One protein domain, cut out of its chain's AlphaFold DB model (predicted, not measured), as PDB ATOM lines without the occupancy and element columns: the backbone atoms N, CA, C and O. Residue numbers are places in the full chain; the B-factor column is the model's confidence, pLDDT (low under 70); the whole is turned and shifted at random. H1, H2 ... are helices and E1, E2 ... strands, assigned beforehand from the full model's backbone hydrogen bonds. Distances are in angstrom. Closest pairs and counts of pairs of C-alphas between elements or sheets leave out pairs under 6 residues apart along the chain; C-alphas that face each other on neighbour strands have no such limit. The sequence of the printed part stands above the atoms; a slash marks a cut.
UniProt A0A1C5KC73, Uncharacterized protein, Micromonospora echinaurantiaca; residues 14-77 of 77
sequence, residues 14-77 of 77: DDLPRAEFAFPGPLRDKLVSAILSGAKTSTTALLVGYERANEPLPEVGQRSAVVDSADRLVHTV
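What this domain is: This is residues 14 to 77 of the 77 residues of an uncharacterized protein of Micromonospora echinaurantiaca (UniProt A0A1C5KC73). This domain has little regular structure: H1 packs on an antiparallel hairpin, E1 and E2, and a wide loop reaches away to H2. Residues 51 to 56 stick out. The printed part has 64 residues, 25 in named elements H1, H2, E1, E2 in that order; the class is mixed. It is compact, radius of gyration of the C-alphas 12.2 A, spanning 30 by 23 by 22 A.

How they stand to each other: H1, residues 26 to 36, comes closest to E1, residues 65 to 67, at the C-alphas of Val 32 and Val 66, 7.4 A. H2, residues 47 to 53, is apart from H1. E2, residues 73 to 76, makes a hairpin with E1; N 66 and O 75 are within hydrogen-bond range, 2.8 A. Both helices have every O i to N i+4 pair within that range.

Where its parts are: H1 runs 15.3 A from C-alpha 26 at (153.408, 248.584, 168.813); E2 ends at C-alpha 76 at (148.675, 229.738, 162.311).

The domain as a whole: The printed part has no cut; the link H2 to E1 is long; no printed residue is under pLDDT 70.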
ATOM      1  N   ASP A  14     143.591 227.111 169.558       93.31
ATOM      2  CA  ASP A  14     143.711 226.743 170.966       93.31
ATOM      3  C   ASP A  14     144.462 225.426 171.209       93.31
ATOM      4  O   ASP A  14     145.054 225.265 172.274       93.31
ATOM      5  N   ASP A  15     144.525 224.537 170.214       93.75
ATOM      6  CA  ASP A  15     145.266 223.276 170.305       93.75
ATOM      7  C   ASP A  15     146.765 223.428 169.962       93.75
ATOM      8  O   ASP A  15     147.527 222.461 170.046       93.75
ATOM      9  N   LEU A  16     147.208 224.611 169.519       94.69
ATOM     10  CA  LEU A  16     148.577 224.846 169.051       94.69
ATOM     11  C   LEU A  16     149.439 225.576 170.093       94.69
ATOM     12  O   LEU A  16     148.943 226.449 170.810       94.69
ATOM     13  N   PRO A  17     150.763 225.315 170.126       95.12
ATOM     14  CA  PRO A  17     151.702 226.141 170.878       95.12
ATOM     15  C   PRO A  17     151.570 227.620 170.503       95.12
ATOM     16  O   PRO A  17     151.428 227.967 169.328       95.12
ATOM     17  N   ARG A  18     151.640 228.507 171.496       96.44
ATOM     18  CA  ARG A  18     151.553 229.958 171.285       96.44
ATOM     19  C   ARG A  18     152.873 230.495 170.730       96.44
ATOM     20  O   ARG A  18     153.938 230.211 171.269       96.44
ATOM     21  N   ALA A  19     152.797 231.303 169.678       96.69
ATOM     22  CA  ALA A  19     153.914 232.051 169.118       96.69
ATOM     23  C   ALA A  19     153.733 233.547 169.391       96.69
ATOM     24  O   ALA A  19     152.852 234.205 168.827       96.69
ATOM     25  N   GLU A  20     154.597 234.088 170.246       97.69
ATOM     26  CA  GLU A  20     154.586 235.491 170.646       97.69
ATOM     27  C   GLU A  20     155.747 236.254 170.007       97.69
ATOM     28  O   GLU A  20     156.920 235.956 170.232       97.69
ATOM     29  N   PHE A  21     155.428 237.273 169.208       97.44
ATOM     30  CA  PHE A  21     156.427 238.079 168.507       97.44
ATOM     31  C   PHE A  21     156.594 239.434 169.196       97.44
ATOM     32  O   PHE A  21     155.862 240.372 168.894       97.44
ATOM     33  N   ALA A  22     157.590 239.529 170.085       97.56
ATOM     34  CA  ALA A  22     157.822 240.648 171.012       97.56
ATOM     35  C   ALA A  22     156.764 240.766 172.122       97.56
ATOM     36  O   ALA A  22     155.744 240.084 172.101       97.56
ATOM     37  N   PHE A  23     157.010 241.620 173.117       97.88
ATOM     38  CA  PHE A  23     156.033 241.939 174.166       97.88
ATOM     39  C   PHE A  23     154.809 242.685 173.598       97.88
ATOM     40  O   PHE A  23     154.933 243.306 172.535       97.88
ATOM     41  N   PRO A  24     153.645 242.653 174.280       98.44
ATOM     42  CA  PRO A  24     152.461 243.399 173.856       98.44
ATOM     43  C   PRO A  24     152.760 244.885 173.618       98.44
ATOM     44  O   PRO A  24     153.425 245.530 174.430       98.44
ATOM     45  N   GLY A  25     152.270 245.422 172.498       98.38
ATOM     46  CA  GLY A  25     152.472 246.817 172.105       98.38
ATOM     47  C   GLY A  25     152.833 246.997 170.624       98.38
ATOM     48  O   GLY A  25     152.761 246.045 169.841       98.38
ATOM     49  N   PRO A  26     153.288 248.204 170.225       98.50
ATOM     50  CA  PRO A  26     153.408 248.584 168.813       98.50
ATOM     51  C   PRO A  26     154.304 247.667 167.972       98.50
ATOM     52  O   PRO A  26     154.073 247.490 166.775       98.50
ATOM     53  N   LEU A  27     155.338 247.076 168.581       98.50
ATOM     54  CA  LEU A  27     156.218 246.145 167.880       98.50
ATOM     55  C   LEU A  27     155.512 244.819 167.572       98.50
ATOM     56  O   LEU A  27     155.585 244.362 166.431       98.50
ATOM     57  N   ARG A  28     154.803 244.231 168.545       98.69
ATOM     58  CA  ARG A  28     154.014 243.011 168.325       98.69
ATOM     59  C   ARG A  28     152.935 243.260 167.277       98.69
ATOM     60  O   ARG A  28     152.834 242.481 166.336       98.69
ATOM     61  N   ASP A  29     152.229 244.387 167.348       98.69
ATOM     62  CA  ASP A  29     151.189 244.738 166.368       98.69
ATOM     63  C   ASP A  29     151.744 244.812 164.939       98.69
ATOM     64  O   ASP A  29     151.168 244.258 164.000       98.69
ATOM     65  N   LYS A  30     152.914 245.442 164.770       98.75
ATOM     66  CA  LYS A  30     153.590 245.528 163.472       98.75
ATOM     67  C   LYS A  30     154.032 244.156 162.959       98.75
ATOM     68  O   LYS A  30     153.872 243.870 161.773       98.75
ATOM     69  N   LEU A  31     154.593 243.311 163.825       98.62
ATOM     70  CA  LEU A  31     155.064 241.975 163.451       98.62
ATOM     71  C   LEU A  31     153.903 241.036 163.106       98.62
ATOM     72  O   LEU A  31     153.974 240.342 162.095       98.62
ATOM     73  N   VAL A  32     152.826 241.056 163.891       98.56
ATOM     74  CA  VAL A  32     151.612 240.271 163.635       98.56
ATOM     75  C   VAL A  32     150.949 240.721 162.336       98.56
ATOM     76  O   VAL A  32     150.614 239.881 161.508       98.56
ATOM     77  N   SER A  33     150.846 242.029 162.083       98.56
ATOM     78  CA  SER A  33     150.349 242.551 160.802       98.56
ATOM     79  C   SER A  33     151.201 242.087 159.608       98.56
ATOM     80  O   SER A  33     150.670 241.669 158.574       98.56
ATOM     81  N   ALA A  34     152.532 242.066 159.754       98.69
ATOM     82  CA  ALA A  34     153.428 241.546 158.721       98.69
ATOM     83  C   ALA A  34     153.239 240.035 158.479       98.69
ATOM     84  O   ALA A  34     153.339 239.590 157.340       98.69
ATOM     85  N   ILE A  35     152.938 239.248 159.517       98.50
ATOM     86  CA  ILE A  35     152.609 237.819 159.377       98.50
ATOM     87  C   ILE A  35     151.272 237.649 158.648       98.50
ATOM     88  O   ILE A  35     151.206 236.930 157.657       98.50
ATOM     89  N   LEU A  36     150.224 238.352 159.089       98.31
ATOM     90  CA  LEU A  36     148.873 238.247 158.524       98.31
ATOM     91  C   LEU A  36     148.806 238.649 157.046       98.31
ATOM     92  O   LEU A  36     148.035 238.080 156.281       98.31
ATOM     93  N   SER A  37     149.621 239.623 156.642       98.38
ATOM     94  CA  SER A  37     149.760 240.040 155.241       98.38
ATOM     95  C   SER A  37     150.668 239.127 154.408       98.38
ATOM     96  O   SER A  37     150.784 239.331 153.201       98.38
ATOM     97  N   GLY A  38     151.340 238.151 155.023       97.88
ATOM     98  CA  GLY A  38     152.329 237.292 154.369       97.88
ATOM     99  C   GLY A  38     153.673 237.972 154.082       97.88
ATOM    100  O   GLY A  38     154.544 237.369 153.463       97.88
ATOM    101  N   ALA A  39     153.876 239.214 154.533       98.50
ATOM    102  CA  ALA A  39     155.126 239.949 154.349       98.50
ATOM    103  C   ALA A  39     156.271 239.422 155.237       98.50
ATOM    104  O   ALA A  39     157.442 239.540 154.875       98.50
ATOM    105  N   LYS A  40     155.953 238.837 156.400       98.00
ATOM    106  CA  LYS A  40     156.910 238.157 157.283       98.00
ATOM    107  C   LYS A  40     156.746 236.646 157.153       98.00
ATOM    108  O   LYS A  40     155.773 236.084 157.637       98.00
ATOM    109  N   THR A  41     157.748 236.000 156.566       97.44
ATOM    110  CA  THR A  41     157.773 234.547 156.312       97.44
ATOM    111  C   THR A  41     158.915 233.822 157.024       97.44
ATOM    112  O   THR A  41     159.063 232.612 156.895       97.44
ATOM    113  N   SER A  42     159.738 234.545 157.783       96.94
ATOM    114  CA  SER A  42     160.869 233.987 158.521       96.94
ATOM    115  C   SER A  42     161.014 234.639 159.894       96.94
ATOM    116  O   SER A  42     160.535 235.753 160.148       96.94
ATOM    117  N   THR A  43     161.663 233.933 160.814       96.44
ATOM    118  CA  THR A  43     162.006 234.430 162.146       96.44
ATOM    119  C   THR A  43     163.304 233.785 162.616       96.44
ATOM    120  O   THR A  43     163.670 232.713 162.144       96.44
ATOM    121  N   THR A  44     164.004 234.434 163.538       96.00
ATOM    122  CA  THR A  44     165.224 233.909 164.155       96.00
ATOM    123  C   THR A  44     165.157 234.113 165.663       96.00
ATOM    124  O   THR A  44     164.448 234.994 166.152       96.00
ATOM    125  N   ALA A  45     165.882 233.280 166.400       95.44
ATOM    126  CA  ALA A  45     166.051 233.371 167.842       95.44
ATOM    127  C   ALA A  45     167.476 232.931 168.201       95.44
ATOM    128  O   ALA A  45     168.145 232.256 167.415       95.44
ATOM    129  N   LEU A  46     167.959 233.339 169.372       97.56
ATOM    130  CA  LEU A  46     169.294 232.967 169.835       97.56
ATOM    131  C   LEU A  46     169.301 231.510 170.314       97.56
ATOM    132  O   LEU A  46     168.512 231.159 171.188       97.56
ATOM    133  N   LEU A  47     170.239 230.698 169.814       97.94
ATOM    134  CA  LEU A  47     170.415 229.299 170.235       97.94
ATOM    135  C   LEU A  47     170.606 229.173 171.754       97.94
ATOM    136  O   LEU A  47     169.921 228.388 172.400       97.94
ATOM    137  N   VAL A  48     171.447 230.032 172.338       98.19
ATOM    138  CA  VAL A  48     171.692 230.062 173.791       98.19
ATOM    139  C   VAL A  48     170.422 230.316 174.615       98.19
ATOM    140  O   VAL A  48     170.370 229.963 175.790       98.19
ATOM    141  N   GLY A  49     169.389 230.925 174.020       96.94
ATOM    142  CA  GLY A  49     168.088 231.095 174.666       96.94
ATOM    143  C   GLY A  49     167.420 229.749 174.940       96.94
ATOM    144  O   GLY A  49     167.045 229.486 176.080       96.94
ATOM    145  N   TYR A  50     167.371 228.877 173.928       96.50
ATOM    146  CA  TYR A  50     166.833 227.519 174.047       96.50
ATOM    147  C   TYR A  50     167.639 226.677 175.037       96.50
ATOM    148  O   TYR A  50     167.066 226.045 175.920       96.50
ATOM    149  N   GLU A  51     168.972 226.731 174.953       97.94
ATOM    150  CA  GLU A  51     169.861 225.981 175.850       97.94
ATOM    151  C   GLU A  51     169.664 226.379 177.319       97.94
ATOM    152  O   GLU A  51     169.596 225.521 178.195       97.94
ATOM    153  N   ARG A  52     169.536 227.684 177.601       98.12
ATOM    154  CA  ARG A  52     169.322 228.186 178.967       98.12
ATOM    155  C   ARG A  52     167.926 227.891 179.502       98.12
ATOM    156  O   ARG A  52     167.789 227.676 180.702       98.12
ATOM    157  N   ALA A  53     166.915 227.916 178.639       96.62
ATOM    158  CA  ALA A  53     165.542 227.583 179.002       96.62
ATOM    159  C   ALA A  53     165.293 226.064 179.060       96.62
ATOM    160  O   ALA A  53     164.254 225.639 179.559       96.62
ATOM    161  N   ASN A  54     166.244 225.248 178.584       96.88
ATOM    162  CA  ASN A  54     166.070 223.814 178.355       96.88
ATOM    163  C   ASN A  54     164.825 223.521 177.491       96.88
ATOM    164  O   ASN A  54     164.067 222.585 177.749       96.88
ATOM    165  N   GLU A  55     164.611 224.362 176.479       94.31
ATOM    166  CA  GLU A  55     163.509 224.252 175.527       94.31
ATOM    167  C   GLU A  55     163.969 223.529 174.255       94.31
ATOM    168  O   GLU A  55     165.097 223.742 173.794       94.31
ATOM    169  N   PRO A  56     163.117 222.682 173.651       95.12
ATOM    170  CA  PRO A  56     163.442 222.038 172.388       95.12
ATOM    171  C   PRO A  56     163.564 223.073 171.263       95.12
ATOM    172  O   PRO A  56     162.812 224.047 171.205       95.12
ATOM    173  N   LEU A  57     164.495 222.835 170.337       96.44
ATOM    174  CA  LEU A  57     164.571 223.617 169.105       96.44
ATOM    175  C   LEU A  57     163.337 223.357 168.227       96.44
ATOM    176  O   LEU A  57     162.827 222.236 168.221       96.44
ATOM    177  N   PRO A  58     162.876 224.360 167.458       95.25
ATOM    178  CA  PRO A  58     161.756 224.176 166.549       95.25
ATOM    179  C   PRO A  58     162.107 223.204 165.418       95.25
ATOM    180  O   PRO A  58     163.198 223.264 164.844       95.25
ATOM    181  N   GLU A  59     161.153 222.344 165.063       96.06
ATOM    182  CA  GLU A  59     161.298 221.359 163.988       96.06
ATOM    183  C   GLU A  59     160.576 221.784 162.702       96.06
ATOM    184  O   GLU A  59     159.613 222.556 162.704       96.06
ATOM    185  N   VAL A  60     161.025 221.250 161.564       96.44
ATOM    186  CA  VAL A  60     160.364 221.481 160.274       96.44
ATOM    187  C   VAL A  60     158.945 220.909 160.306       96.44
ATOM    188  O   VAL A  60     158.742 219.741 160.619       96.44
ATOM    189  N   GLY A  61     157.963 221.731 159.927       94.81
ATOM    190  CA  GLY A  61     156.547 221.352 159.920       94.81
ATOM    191  C   GLY A  61     155.827 221.572 161.253       94.81
ATOM    192  O   GLY A  61     154.608 221.401 161.304       94.81
ATOM    193  N   GLN A  62     156.539 221.994 162.305       95.25
ATOM    194  CA  GLN A  62     155.915 222.462 163.538       95.25
ATOM    195  C   GLN A  62     155.038 223.687 163.250       95.25
ATOM    196  O   GLN A  62     155.465 224.612 162.560       95.25
ATOM    197  N   ARG A  63     153.815 223.683 163.791       96.12
ATOM    198  CA  ARG A  63     152.844 224.776 163.655       96.12
ATOM    199  C   ARG A  63     152.593 225.440 164.999       96.12
ATOM    200  O   ARG A  63     152.499 224.742 166.008       96.12
ATOM    201  N   SER A  64     152.396 226.754 164.987       96.31
ATOM    202  CA  SER A  64     152.110 227.541 166.193       96.31
ATOM    203  C   SER A  64     151.027 228.591 165.945       96.31
ATOM    204  O   SER A  64     150.899 229.129 164.844       96.31
ATOM    205  N   ALA A  65     150.243 228.913 166.973       97.75
ATOM    206  CA  ALA A  65     149.229 229.959 166.914       97.75
ATOM    207  C   ALA A  65     149.827 231.326 167.269       97.75
ATOM    208  O   ALA A  65     150.353 231.533 168.360       97.75
ATOM    209  N   VAL A  66     149.724 232.279 166.346       98.06
ATOM    210  CA  VAL A  66     150.187 233.659 166.524       98.06
ATOM    211  C   VAL A  66     149.271 234.386 167.502       98.06
ATOM    212  O   VAL A  66     148.052 234.407 167.303       98.06
ATOM    213  N   VAL A  67     149.865 235.019 168.514       98.50
ATOM    214  CA  VAL A  67     149.159 235.801 169.539       98.50
ATOM    215  C   VAL A  67     149.305 237.301 169.263       98.50
ATOM    216  O   VAL A  67     150.422 237.795 169.081       98.50
ATOM    217  N   ASP A  68     148.196 238.043 169.250       98.31
ATOM    218  CA  ASP A  68     148.218 239.509 169.141       98.31
ATOM    219  C   ASP A  68     148.470 240.213 170.496       98.31
ATOM    220  O   ASP A  68     148.700 239.581 171.530       98.31
ATOM    221  N   SER A  69     148.502 241.550 170.514       98.44
ATOM    222  CA  SER A  69     148.712 242.309 171.760       98.44
ATOM    223  C   SER A  69     147.508 242.297 172.709       98.44
ATOM    224  O   SER A  69     147.658 242.679 173.865       98.44
ATOM    225  N   ALA A  70     146.335 241.860 172.242       98.25
ATOM    226  CA  ALA A  70     145.127 241.675 173.048       98.25
ATOM    227  C   ALA A  70     144.974 240.219 173.535       98.25
ATOM    228  O   ALA A  70     143.895 239.835 173.983       98.25
ATOM    229  N   ASP A  71     146.045 239.424 173.436       97.69
ATOM    230  CA  ASP A  71     146.124 238.016 173.831       97.69
ATOM    231  C   ASP A  71     145.221 237.059 173.026       97.69
ATOM    232  O   ASP A  71     144.927 235.937 173.444       97.69
ATOM    233  N   ARG A  72     144.799 237.472 171.823       98.12
ATOM    234  CA  ARG A  72     143.944 236.670 170.938       98.12
ATOM    235  C   ARG A  72     144.785 235.849 169.966       98.12
ATOM    236  O   ARG A  72     145.776 236.336 169.421       98.12
ATOM    237  N   LEU A  73     144.344 234.623 169.694       97.69
ATOM    238  CA  LEU A  73     144.918 233.768 168.657       97.69
ATOM    239  C   LEU A  73     144.367 234.189 167.292       97.69
ATOM    240  O   LEU A  73     143.158 234.125 167.071       97.69
ATOM    241  N   VAL A  74     145.235 234.636 166.383       97.69
ATOM    242  CA  VAL A  74     144.802 235.296 165.133       97.69
ATOM    243  C   VAL A  74     145.213 234.569 163.854       97.69
ATOM    244  O   VAL A  74     144.624 234.805 162.801       97.69
ATOM    245  N   HIS A  75     146.217 233.693 163.912       96.81
ATOM    246  CA  HIS A  75     146.736 232.995 162.735       96.81
ATOM    247  C   HIS A  75     147.498 231.731 163.119       96.81
ATOM    248  O   HIS A  75     147.951 231.610 164.256       96.81
ATOM    249  N   THR A  76     147.702 230.825 162.165       96.06
ATOM    250  CA  THR A  76     148.675 229.738 162.311       96.06
ATOM    251  C   THR A  76     149.870 229.989 161.410       96.06
ATOM    252  O   THR A  76     149.677 230.261 160.228       96.06
ATOM    253  N   VAL A  77     151.073 229.837 161.955       93.81
ATOM    254  CA  VAL A  77     152.336 229.797 161.201       93.81
ATOM    255  C   VAL A  77     152.949 228.409 161.236       93.81
ATOM    256  O   VAL A  77     152.594 227.640 162.163       93.81
TER     257      VAL A  77